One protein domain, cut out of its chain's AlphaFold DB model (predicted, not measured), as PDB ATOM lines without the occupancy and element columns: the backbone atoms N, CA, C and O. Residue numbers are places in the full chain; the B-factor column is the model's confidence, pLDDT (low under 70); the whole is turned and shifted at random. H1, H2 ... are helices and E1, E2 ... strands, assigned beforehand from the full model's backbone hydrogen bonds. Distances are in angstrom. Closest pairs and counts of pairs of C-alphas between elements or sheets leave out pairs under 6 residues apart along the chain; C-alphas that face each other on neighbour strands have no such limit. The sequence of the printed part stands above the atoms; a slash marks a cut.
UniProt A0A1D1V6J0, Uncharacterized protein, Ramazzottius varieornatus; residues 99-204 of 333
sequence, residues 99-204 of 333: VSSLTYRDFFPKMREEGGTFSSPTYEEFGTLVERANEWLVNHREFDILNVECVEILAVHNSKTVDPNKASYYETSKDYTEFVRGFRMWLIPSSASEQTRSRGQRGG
ATOM      1  N   VAL A  99      52.970  -5.794 343.034       55.59
ATOM      2  CA  VAL A  99      53.508  -6.439 341.847       55.59
ATOM      3  C   VAL A  99      54.664  -5.560 341.427       55.59
ATOM      4  O   VAL A  99      54.446  -4.440 340.960       55.59
ATOM      5  N   SER A 100      55.885  -6.007 341.736       65.06
ATOM      6  CA  SER A 100      57.084  -5.214 341.521       65.06
ATOM      7  C   SER A 100      57.026  -4.844 340.058       65.06
ATOM      8  O   SER A 100      56.899  -5.754 339.235       65.06
ATOM      9  N   SER A 101      56.977  -3.548 339.748       87.12
ATOM     10  CA  SER A 101      56.701  -3.075 338.397       87.12
ATOM     11  C   SER A 101      57.842  -3.505 337.483       87.12
ATOM     12  O   SER A 101      58.844  -2.813 337.322       87.12
ATOM     13  N   LEU A 102      57.701  -4.710 336.934       91.25
ATOM     14  CA  LEU A 102      58.668  -5.313 336.050       91.25
ATOM     15  C   LEU A 102      58.663  -4.474 334.779       91.25
ATOM     16  O   LEU A 102      57.650  -4.334 334.091       91.25
ATOM     17  N   THR A 103      59.810  -3.887 334.494       94.38
ATOM     18  CA  THR A 103      60.043  -3.116 333.281       94.38
ATOM     19  C   THR A 103      61.248  -3.699 332.570       94.38
ATOM     20  O   THR A 103      61.978  -4.526 333.120       94.38
ATOM     21  N   TYR A 104      61.473  -3.283 331.333       95.94
ATOM     22  CA  TYR A 104      62.656  -3.695 330.601       95.94
ATOM     23  C   TYR A 104      63.295  -2.538 329.842       95.94
ATOM     24  O   TYR A 104      62.695  -1.473 329.661       95.94
ATOM     25  N   ARG A 105      64.537  -2.759 329.415       96.06
ATOM     26  CA  ARG A 105      65.301  -1.842 328.579       96.06
ATOM     27  C   ARG A 105      66.064  -2.621 327.519       96.06
ATOM     28  O   ARG A 105      66.885  -3.469 327.855       96.06
ATOM     29  N   ASP A 106      65.823  -2.270 326.264       95.81
ATOM     30  CA  ASP A 106      66.478  -2.908 325.127       95.81
ATOM     31  C   ASP A 106      67.675  -2.103 324.626       95.81
ATOM     32  O   ASP A 106      67.651  -0.868 324.570       95.81
ATOM     33  N   PHE A 107      68.707  -2.832 324.213       95.12
ATOM     34  CA  PHE A 107      69.916  -2.321 323.592       95.12
ATOM     35  C   PHE A 107      70.122  -3.051 322.273       95.12
ATOM     36  O   PHE A 107      70.550  -4.203 322.241       95.12
ATOM     37  N   PHE A 108      69.821  -2.359 321.177       93.19
ATOM     38  CA  PHE A 108      70.089  -2.829 319.821       93.19
ATOM     39  C   PHE A 108      71.274  -2.080 319.225       93.19
ATOM     40  O   PHE A 108      71.486  -0.910 319.580       93.19
ATOM     41  N   PRO A 109      72.062  -2.736 318.361       91.88
ATOM     42  CA  PRO A 109      73.211  -2.102 317.748       91.88
ATOM     43  C   PRO A 109      72.737  -1.013 316.791       91.88
ATOM     44  O   PRO A 109      71.766  -1.184 316.052       91.88
ATOM     45  N   LYS A 110      73.428   0.125 316.800       90.81
ATOM     46  CA  LYS A 110      73.202   1.148 315.779       90.81
ATOM     47  C   LYS A 110      73.881   0.727 314.480       90.81
ATOM     48  O   LYS A 110      74.939   0.101 314.494       90.81
ATOM     49  N   MET A 111      73.271   1.085 313.359       89.50
ATOM     50  CA  MET A 111      73.890   0.933 312.046       89.50
ATOM     51  C   MET A 111      75.052   1.924 311.933       89.50
ATOM     52  O   MET A 111      74.881   3.110 312.218       89.50
ATOM     53  N   ARG A 112      76.236   1.434 311.562       90.81
ATOM     54  CA  ARG A 112      77.433   2.252 311.328       90.81
ATOM     55  C   ARG A 112      77.539   2.652 309.864       90.81
ATOM     56  O   ARG A 112      77.807   3.811 309.570       90.81
ATOM     57  N   GLU A 113      77.288   1.703 308.968       89.88
ATOM     58  CA  GLU A 113      77.294   1.914 307.523       89.88
ATOM     59  C   GLU A 113      76.065   1.229 306.924       89.88
ATOM     60  O   GLU A 113      75.768   0.086 307.261       89.88
ATOM     61  N   GLU A 114      75.349   1.911 306.026       85.50
ATOM     62  CA  GLU A 114      74.125   1.377 305.404       85.50
ATOM     63  C   GLU A 114      74.388   0.191 304.457       85.50
ATOM     64  O   GLU A 114      73.453  -0.497 304.051       85.50
ATOM     65  N   GLY A 115      75.650  -0.057 304.099       85.06
ATOM     66  CA  GLY A 115      75.991  -0.955 303.003       85.06
ATOM     67  C   GLY A 115      75.619  -0.345 301.647       85.06
ATOM     68  O   GLY A 115      75.410   0.861 301.508       85.06
ATOM     69  N   GLY A 116      75.565  -1.174 300.613       81.06
ATOM     70  CA  GLY A 116      75.216  -0.771 299.256       81.06
ATOM     71  C   GLY A 116      74.791  -1.972 298.419       81.06
ATOM     72  O   GLY A 116      74.640  -3.075 298.926       81.06
ATOM     73  N   THR A 117      74.653  -1.799 297.103       79.62
ATOM     74  CA  THR A 117      74.192  -2.871 296.194       79.62
ATOM     75  C   THR A 117      75.032  -4.157 296.263       79.62
ATOM     76  O   THR A 117      74.563  -5.219 295.864       79.62
ATOM     77  N   PHE A 118      76.276  -4.062 296.741       81.81
ATOM     78  CA  PHE A 118      77.223  -5.176 296.829       81.81
ATOM     79  C   PHE A 118      77.848  -5.339 298.220       81.81
ATOM     80  O   PHE A 118      78.807  -6.096 298.364       81.81
ATOM     81  N   SER A 119      77.347  -4.633 299.234       81.25
ATOM     82  CA  SER A 119      77.847  -4.741 300.606       81.25
ATOM     83  C   SER A 119      76.695  -4.722 301.598       81.25
ATOM     84  O   SER A 119      75.780  -3.912 301.481       81.25
ATOM     85  N   SER A 120      76.748  -5.611 302.585       79.50
ATOM     86  CA  SER A 120      75.796  -5.593 303.693       79.50
ATOM     87  C   SER A 120      76.020  -4.373 304.593       79.50
ATOM     88  O   SER A 120      77.156  -3.886 304.684       79.50
ATOM     89  N   PRO A 121      74.968  -3.880 305.269       84.44
ATOM     90  CA  PRO A 121      75.120  -2.897 306.329       84.44
ATOM     91  C   PRO A 121      76.032  -3.425 307.439       84.44
ATOM     92  O   PRO A 121      76.039  -4.617 307.754       84.44
ATOM     93  N   THR A 122      76.787  -2.524 308.059       88.12
ATOM     94  CA  THR A 122      77.600  -2.833 309.238       88.12
ATOM     95  C   THR A 122      76.972  -2.200 310.474       88.12
ATOM     96  O   THR A 122      76.405  -1.107 310.425       88.12
ATOM     97  N   TYR A 123      77.055  -2.900 311.602       90.50
ATOM     98  CA  TYR A 123      76.426  -2.511 312.863       90.50
ATOM     99  C   TYR A 123      77.473  -2.363 313.974       90.50
ATOM    100  O   TYR A 123      78.609  -2.815 313.839       90.50
ATOM    101  N   GLU A 124      77.098  -1.698 315.068       92.50
ATOM    102  CA  GLU A 124      77.882  -1.689 316.308       92.50
ATOM    103  C   GLU A 124      78.171  -3.117 316.792       92.50
ATOM    104  O   GLU A 124      77.329  -4.013 316.691       92.50
ATOM    105  N   GLU A 125      79.357  -3.313 317.363       91.75
ATOM    106  CA  GLU A 125      79.718  -4.575 318.000       91.75
ATOM    107  C   GLU A 125      78.926  -4.774 319.291       91.75
ATOM    108  O   GLU A 125      78.614  -3.818 320.000       91.75
ATOM    109  N   PHE A 126      78.658  -6.031 319.649       91.12
ATOM    110  CA  PHE A 126      77.854  -6.359 320.827       91.12
ATOM    111  C   PHE A 126      78.441  -5.795 322.135       91.12
ATOM    112  O   PHE A 126      77.694  -5.345 323.002       91.12
ATOM    113  N   GLY A 127      79.774  -5.726 322.255       92.75
ATOM    114  CA  GLY A 127      80.452  -5.097 323.395       92.75
ATOM    115  C   GLY A 127      80.041  -3.637 323.617       92.75
ATOM    116  O   GLY A 127      79.765  -3.243 324.749       92.75
ATOM    117  N   THR A 128      79.865  -2.871 322.539       95.31
ATOM    118  CA  THR A 128      79.421  -1.470 322.596       95.31
ATOM    119  C   THR A 128      78.012  -1.331 323.186       95.31
ATOM    120  O   THR A 128      77.696  -0.336 323.837       95.31
ATOM    121  N   LEU A 129      77.137  -2.326 323.014       95.50
ATOM    122  CA  LEU A 129      75.788  -2.302 323.599       95.50
ATOM    123  C   LEU A 129      75.869  -2.450 325.121       95.50
ATOM    124  O   LEU A 129      75.114  -1.796 325.842       95.50
ATOM    125  N   VAL A 130      76.793  -3.284 325.603       95.62
ATOM    126  CA  VAL A 130      77.027  -3.517 327.034       95.62
ATOM    127  C   VAL A 130      77.623  -2.278 327.694       95.62
ATOM    128  O   VAL A 130      77.192  -1.898 328.782       95.62
ATOM    129  N   GLU A 131      78.538  -1.582 327.019       95.75
ATOM    130  CA  GLU A 131      79.046  -0.278 327.462       95.75
ATOM    131  C   GLU A 131      77.910   0.743 327.615       95.75
ATOM    132  O   GLU A 131      77.736   1.311 328.695       95.75
ATOM    133  N   ARG A 132      77.054   0.890 326.592       96.69
ATOM    134  CA  ARG A 132      75.885   1.786 326.650       96.69
ATOM    135  C   ARG A 132      74.900   1.416 327.759       96.69
ATOM    136  O   ARG A 132      74.295   2.300 328.365       96.69
ATOM    137  N   ALA A 133      74.711   0.128 328.030       96.50
ATOM    138  CA  ALA A 133      73.866  -0.312 329.136       96.50
ATOM    139  C   ALA A 133      74.464   0.038 330.496       96.50
ATOM    140  O   ALA A 133      73.745   0.525 331.367       96.50
ATOM    141  N   ASN A 134      75.773  -0.126 330.666       95.75
ATOM    142  CA  ASN A 134      76.471   0.276 331.881       95.75
ATOM    143  C   ASN A 134      76.411   1.796 332.104       95.75
ATOM    144  O   ASN A 134      76.130   2.237 333.218       95.75
ATOM    145  N   GLU A 135      76.581   2.605 331.056       95.50
ATOM    146  CA  GLU A 135      76.371   4.059 331.123       95.50
ATOM    147  C   GLU A 135      74.932   4.419 331.521       95.50
ATOM    148  O   GLU A 135      74.701   5.320 332.332       95.50
ATOM    149  N   TRP A 136      73.948   3.693 330.988       95.56
ATOM    150  CA  TRP A 136      72.546   3.880 331.350       95.56
ATOM    151  C   TRP A 136      72.302   3.555 332.832       95.56
ATOM    152  O   TRP A 136      71.690   4.361 333.534       95.56
ATOM    153  N   LEU A 137      72.846   2.442 333.335       93.31
ATOM    154  CA  LEU A 137      72.725   2.006 334.733       93.31
ATOM    155  C   LEU A 137      73.356   2.989 335.728       93.31
ATOM    156  O   LEU A 137      72.850   3.155 336.837       93.31
ATOM    157  N   VAL A 138      74.424   3.699 335.343       91.00
ATOM    158  CA  VAL A 138      75.027   4.751 336.185       91.00
ATOM    159  C   VAL A 138      74.025   5.864 336.500       91.00
ATOM    160  O   VAL A 138      74.036   6.385 337.624       91.00
ATOM    161  N   ASN A 139      73.161   6.187 335.534       92.56
ATOM    162  CA  ASN A 139      72.164   7.254 335.616       92.56
ATOM    163  C   ASN A 139      70.793   6.785 336.138       92.56
ATOM    164  O   ASN A 139      69.978   7.634 336.478       92.56
ATOM    165  N   HIS A 140      70.551   5.472 336.227       92.38
ATOM    166  CA  HIS A 140      69.255   4.885 336.601       92.38
ATOM    167  C   HIS A 140      69.395   3.943 337.806       92.38
ATOM    168  O   HIS A 140      69.177   2.732 337.722       92.38
ATOM    169  N   ARG A 141      69.816   4.507 338.944       89.75
ATOM    170  CA  ARG A 141      70.097   3.764 340.191       89.75
ATOM    171  C   ARG A 141      68.846   3.363 340.973       89.75
ATOM    172  O   ARG A 141      68.946   2.729 342.020       89.75
ATOM    173  N   GLU A 142      67.680   3.784 340.512       90.12
ATOM    174  CA  GLU A 142      66.378   3.381 341.021       90.12
ATOM    175  C   GLU A 142      65.964   1.980 340.558       90.12
ATOM    176  O   GLU A 142      64.945   1.481 341.030       90.12
ATOM    177  N   PHE A 143      66.738   1.336 339.678       91.12
ATOM    178  CA  PHE A 143      66.473  -0.016 339.200       91.12
ATOM    179  C   PHE A 143      67.550  -1.010 339.622       91.12
ATOM    180  O   PHE A 143      68.747  -0.734 339.551       91.12
ATOM    181  N   ASP A 144      67.101  -2.208 339.974       90.12
ATOM    182  CA  ASP A 144      67.930  -3.397 340.065       90.12
ATOM    183  C   ASP A 144      67.708  -4.289 338.842       90.12
ATOM    184  O   ASP A 144      66.594  -4.442 338.338       90.12
ATOM    185  N   ILE A 145      68.800  -4.879 338.359       93.12
ATOM    186  CA  ILE A 145      68.772  -5.824 337.243       93.12
ATOM    187  C   ILE A 145      68.317  -7.174 337.774       93.12
ATOM    188  O   ILE A 145      69.000  -7.765 338.612       93.12
ATOM    189  N   LEU A 146      67.184  -7.644 337.264       91.88
ATOM    190  CA  LEU A 146      66.640  -8.961 337.557       91.88
ATOM    191  C   LEU A 146      67.227 -10.019 336.621       91.88
ATOM    192  O   LEU A 146      67.585 -11.105 337.061       91.88
ATOM    193  N   ASN A 147      67.301  -9.709 335.326       94.38
ATOM    194  CA  ASN A 147      67.734 -10.642 334.290       94.38
ATOM    195  C   ASN A 147      68.260  -9.870 333.065       94.38
ATOM    196  O   ASN A 147      67.902  -8.712 332.854       94.38
ATOM    197  N   VAL A 148      69.088 -10.514 332.245       95.69
ATOM    198  CA  VAL A 148      69.502 -10.041 330.922       95.69
ATOM    199  C   VAL A 148      69.333 -11.178 329.918       95.69
ATOM    200  O   VAL A 148      69.703 -12.317 330.198       95.69
ATOM    201  N   GLU A 149      68.787 -10.867 328.745       94.19
ATOM    202  CA  GLU A 149      68.645 -11.827 327.652       94.19
ATOM    203  C   GLU A 149      69.047 -11.254 326.298       94.19
ATOM    204  O   GLU A 149      68.788 -10.091 326.005       94.19
ATOM    205  N   CYS A 150      69.645 -12.078 325.443       93.12
ATOM    206  CA  CYS A 150      69.852 -11.742 324.043       93.12
ATOM    207  C   CYS A 150      68.520 -11.758 323.288       93.12
ATOM    208  O   CYS A 150      67.710 -12.671 323.446       93.12
ATOM    209  N   VAL A 151      68.324 -10.765 322.423       92.31
ATOM    210  CA  VAL A 151      67.147 -10.645 321.559       92.31
ATOM    211  C   VAL A 151      67.619 -10.552 320.116       92.31
ATOM    212  O   VAL A 151      68.484  -9.739 319.791       92.31
ATOM    213  N   GLU A 152      67.055 -11.384 319.246       88.44
ATOM    214  CA  GLU A 152      67.323 -11.348 317.810       88.44
ATOM    215  C   GLU A 152      66.163 -10.679 317.086       88.44
ATOM    216  O   GLU A 152      65.004 -11.037 317.292       88.44
ATOM    217  N   ILE A 153      66.482  -9.719 316.221       85.50
ATOM    218  CA  ILE A 153      65.508  -9.082 315.344       85.50
ATOM    219  C   ILE A 153      65.846  -9.423 313.904       85.50
ATOM    220  O   ILE A 153      67.010  -9.409 313.497       85.50
ATOM    221  N   LEU A 154      64.804  -9.687 313.123       82.69
ATOM    222  CA  LEU A 154      64.923  -9.812 311.684       82.69
ATOM    223  C   LEU A 154      65.133  -8.430 311.053       82.69
ATOM    224  O   LEU A 154      64.259  -7.561 311.125       82.69
ATOM    225  N   ALA A 155      66.271  -8.238 310.399       75.62
ATOM    226  CA  ALA A 155      66.494  -7.113 309.511       75.62
ATOM    227  C   ALA A 155      66.112  -7.528 308.087       75.62
ATOM    228  O   ALA A 155      66.648  -8.478 307.516       75.62
ATOM    229  N   VAL A 156      65.151  -6.807 307.509       72.19
ATOM    230  CA  VAL A 156      64.822  -6.966 306.092       72.19
ATOM    231  C   VAL A 156      65.972  -6.373 305.283       72.19
ATOM    232  O   VAL A 156      66.354  -5.226 305.515       72.19
ATOM    233  N   HIS A 157      66.506  -7.135 304.330       67.81
ATOM    234  CA  HIS A 157      67.572  -6.670 303.445       67.81
ATOM    235  C   HIS A 157      67.178  -5.350 302.757       67.81
ATOM    236  O   HIS A 157      66.078  -5.225 302.214       67.81
ATOM    237  N   ASN A 158      68.071  -4.355 302.795       65.62
ATOM    238  CA  ASN A 158      67.849  -2.970 302.346       65.62
ATOM    239  C   ASN A 158      66.818  -2.147 303.147       65.62
ATOM    240  O   ASN A 158      66.465  -1.041 302.728       65.62
ATOM    241  N   SER A 159      66.339  -2.632 304.297       70.25
ATOM    242  CA  SER A 159      65.594  -1.785 305.230       70.25
ATOM    243  C   SER A 159      66.559  -0.931 306.041       70.25
ATOM    244  O   SER A 159      67.459  -1.441 306.702       70.25
ATOM    245  N   LYS A 160      66.332   0.384 306.041       69.25
ATOM    246  CA  LYS A 160      67.084   1.328 306.883       69.25
ATOM    247  C   LYS A 160      66.695   1.250 308.356       69.25
ATOM    248  O   LYS A 160      67.394   1.786 309.209       69.25
ATOM    249  N   THR A 161      65.559   0.626 308.656       69.69
ATOM    250  CA  THR A 161      65.013   0.559 310.006       69.69
ATOM    251  C   THR A 161      64.796  -0.887 310.423       69.69
ATOM    252  O   THR A 161      64.182  -1.691 309.714       69.69
ATOM    253  N   VAL A 162      65.322  -1.210 311.600       72.12
ATOM    254  CA  VAL A 162      65.005  -2.425 312.342       72.12
ATOM    255  C   VAL A 162      63.956  -2.022 313.372       72.12
ATOM    256  O   VAL A 162      64.224  -1.154 314.202       72.12
ATOM    257  N   ASP A 163      62.757  -2.597 313.290       77.19
ATOM    258  CA  ASP A 163      61.707  -2.375 314.288       77.19
ATOM    259  C   ASP A 163      61.785  -3.471 315.362       77.19
ATOM    260  O   ASP A 163      61.389  -4.606 315.085       77.19
ATOM    261  N   PRO A 164      62.289  -3.166 316.573       75.12
ATOM    262  CA  PRO A 164      62.419  -4.141 317.654       75.12
ATOM    263  C   PRO A 164      61.079  -4.597 318.234       75.12
ATOM    264  O   PRO A 164      61.034  -5.604 318.938       75.12
ATOM    265  N   ASN A 165      59.989  -3.875 317.960       77.44
ATOM    266  CA  ASN A 165      58.664  -4.186 318.492       77.44
ATOM    267  C   ASN A 165      57.838  -5.054 317.537       77.44
ATOM    268  O   ASN A 165      56.720  -5.461 317.865       77.44
ATOM    269  N   LYS A 166      58.365  -5.353 316.348       73.38
ATOM    270  CA  LYS A 166      57.668  -6.162 315.359       73.38
ATOM    271  C   LYS A 166      57.840  -7.648 315.681       73.38
ATOM    272  O   LYS A 166      58.893  -8.233 315.477       73.38
ATOM    273  N   ALA A 167      56.767  -8.269 316.166       55.09
ATOM    274  CA  ALA A 167      56.758  -9.679 316.574       55.09
ATOM    275  C   ALA A 167      56.546 -10.677 315.416       55.09
ATOM    276  O   ALA A 167      56.657 -11.884 315.618       55.09
ATOM    277  N   SER A 168      56.220 -10.203 314.209       56.31
ATOM    278  CA  SER A 168      55.947 -11.062 313.051       56.31
ATOM    279  C   SER A 168      56.601 -10.526 311.785       56.31
ATOM    280  O   SER A 168      56.411  -9.358 311.427       56.31
ATOM    281  N   TYR A 169      57.277 -11.408 311.057       58.78
ATOM    282  CA  TYR A 169      57.852 -11.118 309.751       58.78
ATOM    283  C   TYR A 169      57.341 -12.138 308.743       58.78
ATOM    284  O   TYR A 169      57.285 -13.331 309.030       58.78
ATOM    285  N   TYR A 170      56.964 -11.650 307.566       55.44
ATOM    286  CA  TYR A 170      56.697 -12.491 306.410       55.44
ATOM    287  C   TYR A 170      57.935 -12.422 305.522       55.44
ATOM    288  O   TYR A 170      58.302 -11.345 305.049       55.44
ATOM    289  N   GLU A 171      58.609 -13.555 305.352       62.69
ATOM    290  CA  GLU A 171      59.729 -13.694 304.426       62.69
ATOM    291  C   GLU A 171      59.153 -13.820 303.010       62.69
ATOM    292  O   GLU A 171      58.764 -14.894 302.557       62.69
ATOM    293  N   THR A 172      58.965 -12.678 302.347       52.16
ATOM    294  CA  THR A 172      58.255 -12.613 301.056       52.16
ATOM    295  C   THR A 172      59.181 -12.842 299.855       52.16
ATOM    296  O   THR A 172      58.696 -13.080 298.748       52.16
ATOM    297  N   SER A 173      60.505 -12.783 300.028       53.22
ATOM    298  CA  SER A 173      61.472 -12.964 298.938       53.22
ATOM    299  C   SER A 173      62.560 -13.980 299.284       53.22
ATOM    300  O   SER A 173      62.853 -14.234 300.443       53.22
ATOM    301  N   LYS A 174      63.178 -14.562 298.246       58.97
ATOM    302  CA  LYS A 174      64.360 -15.444 298.347       58.97
ATOM    303  C   LYS A 174      65.645 -14.684 298.720       58.97
ATOM    304  O   LYS A 174      66.737 -15.215 298.524       58.97
ATOM    305  N   ASP A 175      65.523 -13.428 299.135       59.12
ATOM    306  CA  ASP A 175      66.672 -12.585 299.430       59.12
ATOM    307  C   ASP A 175      67.223 -12.921 300.818       59.12
ATOM    308  O   ASP A 175      66.549 -13.524 301.650       59.12
ATOM    309  N   TYR A 176      68.486 -12.576 301.046       65.75
ATOM    310  CA  TYR A 176      69.189 -12.906 302.280       65.75
ATOM    311  C   TYR A 176      68.522 -12.239 303.485       65.75
ATOM    312  O   TYR A 176      68.379 -11.020 303.533       65.75
ATOM    313  N   THR A 177      68.154 -13.045 304.473       70.56
ATOM    314  CA  THR A 177      67.627 -12.571 305.750       70.56
ATOM    315  C   THR A 177      68.783 -12.287 306.709       70.56
ATOM    316  O   THR A 177      69.572 -13.182 307.026       70.56
ATOM    317  N   GLU A 178      68.897 -11.040 307.170       74.69
ATOM    318  CA  GLU A 178      69.910 -10.625 308.142       74.69
ATOM    319  C   GLU A 178      69.304 -10.628 309.551       74.69
ATOM    320  O   GLU A 178      68.168 -10.205 309.765       74.69
ATOM    321  N   PHE A 179      70.060 -11.115 310.533       82.44
ATOM    322  CA  PHE A 179      69.659 -11.086 311.937       82.44
ATOM    323  C   PHE A 179      70.516 -10.061 312.660       82.44
ATOM    324  O   PHE A 179      71.743 -10.117 312.609       82.44
ATOM    325  N   VAL A 180      69.861  -9.143 313.357       86.25
ATOM    326  CA  VAL A 180      70.520  -8.164 314.210       86.25
ATOM    327  C   VAL A 180      70.295  -8.585 315.653       86.25
ATOM    328  O   VAL A 180      69.159  -8.711 316.109       86.25
ATOM    329  N   ARG A 181      71.388  -8.824 316.377       90.06
ATOM    330  CA  ARG A 181      71.346  -9.253 317.776       90.06
ATOM    331  C   ARG A 181      71.554  -8.058 318.700       90.06
ATOM    332  O   ARG A 181      72.551  -7.351 318.595       90.06
ATOM    333  N   GLY A 182      70.611  -7.861 319.611       93.88
ATOM    334  CA  GLY A 182      70.728  -6.969 320.759       93.88
ATOM    335  C   GLY A 182      70.519  -7.730 322.064       93.88
ATOM    336  O   GLY A 182      70.581  -8.962 322.098       93.88
ATOM    337  N   PHE A 183      70.249  -7.005 323.145       95.12
ATOM    338  CA  PHE A 183      69.830  -7.614 324.403       95.12
ATOM    339  C   PHE A 183      68.814  -6.760 325.155       95.12
ATOM    340  O   PHE A 183      68.729  -5.545 324.971       95.12
ATOM    341  N   ARG A 184      68.058  -7.424 326.024       96.06
ATOM    342  CA  ARG A 184      67.046  -6.865 326.909       96.06
ATOM    343  C   ARG A 184      67.484  -7.036 328.352       96.06
ATOM    344  O   ARG A 184      67.809  -8.139 328.780       96.06
ATOM    345  N   MET A 185      67.459  -5.948 329.113       96.31
ATOM    346  CA  MET A 185      67.591  -5.983 330.567       96.31
ATOM    347  C   MET A 185      66.207  -5.950 331.199       96.31
ATOM    348  O   MET A 185      65.439  -5.028 330.938       96.31
ATOM    349  N   TRP A 186      65.919  -6.913 332.061       95.62
ATOM    350  CA  TRP A 186      64.740  -6.932 332.916       95.62
ATOM    351  C   TRP A 186      65.066  -6.251 334.239       95.62
ATOM    352  O   TRP A 186      66.071  -6.564 334.881       95.62
ATOM    353  N   LEU A 187      64.221  -5.307 334.634       94.12
ATOM    354  CA  LEU A 187      64.486  -4.367 335.711       94.12
ATOM    355  C   LEU A 187      63.327  -4.362 336.705       94.12
ATOM    356  O   LEU A 187      62.158  -4.380 336.314       94.12
ATOM    357  N   ILE A 188      63.670  -4.273 337.984       92.06
ATOM    358  CA  ILE A 188      62.724  -4.087 339.084       92.06
ATOM    359  C   ILE A 188      63.081  -2.816 339.859       92.06
ATOM    360  O   ILE A 188      64.259  -2.447 339.900       92.06
ATOM    361  N   PRO A 189      62.107  -2.121 340.470       91.00
ATOM    362  CA  PRO A 189      62.406  -0.999 341.346       91.00
ATOM    363  C   PRO A 189      63.322  -1.432 342.490       91.00
ATOM    364  O   PRO A 189      63.079  -2.443 343.151       91.00
ATOM    365  N   SER A 190      64.363  -0.648 342.733       87.69
ATOM    366  CA  SER A 190      65.275  -0.861 343.846       87.69
ATOM    367  C   SER A 190      64.566  -0.538 345.163       87.69
ATOM    368  O   SER A 190      63.887   0.485 345.279       87.69
ATOM    369  N   SER A 191      64.700  -1.404 346.168       84.44
ATOM    370  CA  SER A 191      64.007  -1.214 347.446       84.44
ATOM    371  C   SER A 191      64.590  -0.028 348.239       84.44
ATOM    372  O   SER A 191      65.805   0.141 348.381       84.44
ATOM    373  N   ALA A 192      63.714   0.837 348.766       72.62
ATOM    374  CA  ALA A 192      64.106   2.098 349.411       72.62
ATOM    375  C   ALA A 192      64.985   1.908 350.666       72.62
ATOM    376  O   ALA A 192      65.895   2.702 350.914       72.62
ATOM    377  N   SER A 193      64.755   0.832 351.432       64.44
ATOM    378  CA  SER A 193      65.527   0.462 352.637       64.44
ATOM    379  C   SER A 193      67.004   0.180 352.343       64.44
ATOM    380  O   SER A 193      67.887   0.280 353.198       64.44
ATOM    381  N   GLU A 194      67.275  -0.163 351.100       64.69
ATOM    382  CA  GLU A 194      68.533  -0.678 350.610       64.69
ATOM    383  C   GLU A 194      69.338   0.454 349.934       64.69
ATOM    384  O   GLU A 194      70.575   0.498 349.991       64.69
ATOM    385  N   GLN A 195      68.622   1.459 349.418       63.47
ATOM    386  CA  GLN A 195      69.141   2.713 348.873       63.47
ATOM    387  C   GLN A 195      69.929   3.535 349.910       63.47
ATOM    388  O   GLN A 195      70.931   4.171 349.573       63.47
ATOM    389  N   THR A 196      69.529   3.492 351.186       63.69
ATOM    390  CA  THR A 196      70.172   4.272 352.260       63.69
ATOM    391  C   THR A 196      71.523   3.696 352.684       63.69
ATOM    392  O   THR A 196      72.432   4.447 353.032       63.69
ATOM    393  N   ARG A 197      71.689   2.367 352.629       60.00
ATOM    394  CA  ARG A 197      72.893   1.684 353.143       60.00
ATOM    395  C   ARG A 197      74.096   1.752 352.199       60.00
ATOM    396  O   ARG A 197      75.212   1.500 352.629       60.00
ATOM    397  N   SER A 198      73.886   2.107 350.928       57.69
ATOM    398  CA  SER A 198      74.892   1.909 349.869       57.69
ATOM    399  C   SER A 198      75.010   3.094 348.903       57.69
ATOM    400  O   SER A 198      75.158   2.899 347.694       57.69
ATOM    401  N   ARG A 199      74.953   4.336 349.408       57.81
ATOM    402  CA  ARG A 199      75.000   5.565 348.581       57.81
ATOM    403  C   ARG A 199      76.207   5.649 347.620       57.81
ATOM    404  O   ARG A 199      76.140   6.383 346.638       57.81
ATOM    405  N   GLY A 200      77.274   4.873 347.846       60.72
ATOM    406  CA  GLY A 200      78.471   4.838 346.993       60.72
ATOM    407  C   GLY A 200      78.586   3.691 345.972       60.72
ATOM    408  O   GLY A 200      79.434   3.788 345.089       60.72
ATOM    409  N   GLN A 201      77.783   2.618 346.051       60.19
ATOM    410  CA  GLN A 201      78.097   1.353 345.343       60.19
ATOM    411  C   GLN A 201      76.991   0.754 344.454       60.19
ATOM    412  O   GLN A 201      77.215  -0.287 343.846       60.19
ATOM    413  N   ARG A 202      75.820   1.388 344.316       62.50
ATOM    414  CA  ARG A 202      74.647   0.757 343.666       62.50
ATOM    415  C   ARG A 202      74.572   0.763 342.138       62.50
ATOM    416  O   ARG A 202      73.605   0.253 341.591       62.50
ATOM    417  N   GLY A 203      75.570   1.286 341.433       64.06
ATOM    418  CA  GLY A 203      75.626   1.088 339.984       64.06
ATOM    419  C   GLY A 203      76.030  -0.354 339.692       64.06
ATOM    420  O   GLY A 203      77.225  -0.646 339.701       64.06
ATOM    421  N   GLY A 204      75.061  -1.253 339.495       74.81
ATOM    422  CA  GLY A 204      75.347  -2.592 338.987       74.81
ATOM    423  C   GLY A 204      76.064  -2.464 337.647       74.81
ATOM    424  O   GLY A 204      75.594  -1.741 336.776       74.81
TER     425      GLY A 204
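This is residues 99 to 204 of the 333 residues of an uncharacterized protein of Ramazzottius varieornatus (UniProt A0A1D1V6J0). Picture a long, twisted ribbon of three strands, made mostly by the hairpin of the long strands E3 and E4, with the short E1 beside E4 and the helix H1 laid lengthwise over one face. Toward one end lie two long loops, residues 114 to 125 and 156 to 177, with the short E2 next to the first of them; at the other end come the small helix H2 and the last printed residues. The printed part has 106 residues, with two named helices and four named strands in the order E1, E2, H1, E3, E4, H2, and under half of the residues are in these named elements. The sheet runs E1, E4, E3, all antiparallel, and the class is mixed, helices and strands. The whole is loose, with a radius of gyration of the C-alphas of 17.7 A, and spans 57 by 28 by 15 A, only just a rod.

Begin at E4, residues 178 to 189, the inner strand of the sheet. On one side of it you find E3, residues 143 to 155, antiparallel at 162 degrees between their directions; the two are a hairpin. Look there for N 151 and O 182, 2.9 A apart, and N 182 and O 151, 2.8 A apart, within hydrogen-bond range. E3 bends by 79 degrees at residue 146. On the other side of E4 is E1, residues 103 to 107, antiparallel at 147 degrees; check N 105 and O 185 at 2.9 A and N 107 and O 183 at 2.8 A, within hydrogen-bond range. E1 and E3 are the edge strands. Next find H1, residues 126 to 139, which is on the sheet at a height of 9.2 A. It is over E1 and E4 and runs along the strands, at 22 degrees to E4 on the local plane. The arrangement is two layers, a sheet with its helix on one face. The closest C-alphas of H1 and E1 are those of Phe 107 and Leu 129, 5.9 A apart; those of H1 and E4 are Phe 126 and Gly 182, 7.2 A apart. E2, residues 111 to 113, pairs with no named strand, but forms a short antiparallel pairing with residues 122 to 123; it is apart from E1 and from H1. H2, residues 192 to 195, is not on the sheet and is apart from H1. In H1, 9 of 10 pairs of O i and N i+4 are within hydrogen-bond range; H2 is too short for such a pair, and its 1 pair of O i and N i+3 is within range.

Find C-alpha 178 at (69.910, -10.625, 308.142), where E4 begins; it runs 35.4 A to C-alpha 189 at (62.406, -0.999, 341.346). E3 goes from C-alpha 143 to C-alpha 155, 30.5 A. E1 starts at C-alpha 103 at (60.043, -3.116, 333.281) and covers 13.9 A to C-alpha 107. H1 measures 20.9 A from C-alpha 126 to C-alpha 139. E2 has three residues and H2 has four.

The C-alphas farthest apart are those of Lys 174 and Arg 197, at 58.0 A. The printed part has no cut from residue 99 to 204. Two links are long, 12 residues from E2 to H1 and 22 from E3 to E4; the other three are tight. The mean pLDDT of the printed part is 81.4, and 27 residues are under 70: 99 to 100, 157 to 158, 160 to 161, 167 to 176 and 193 to 203.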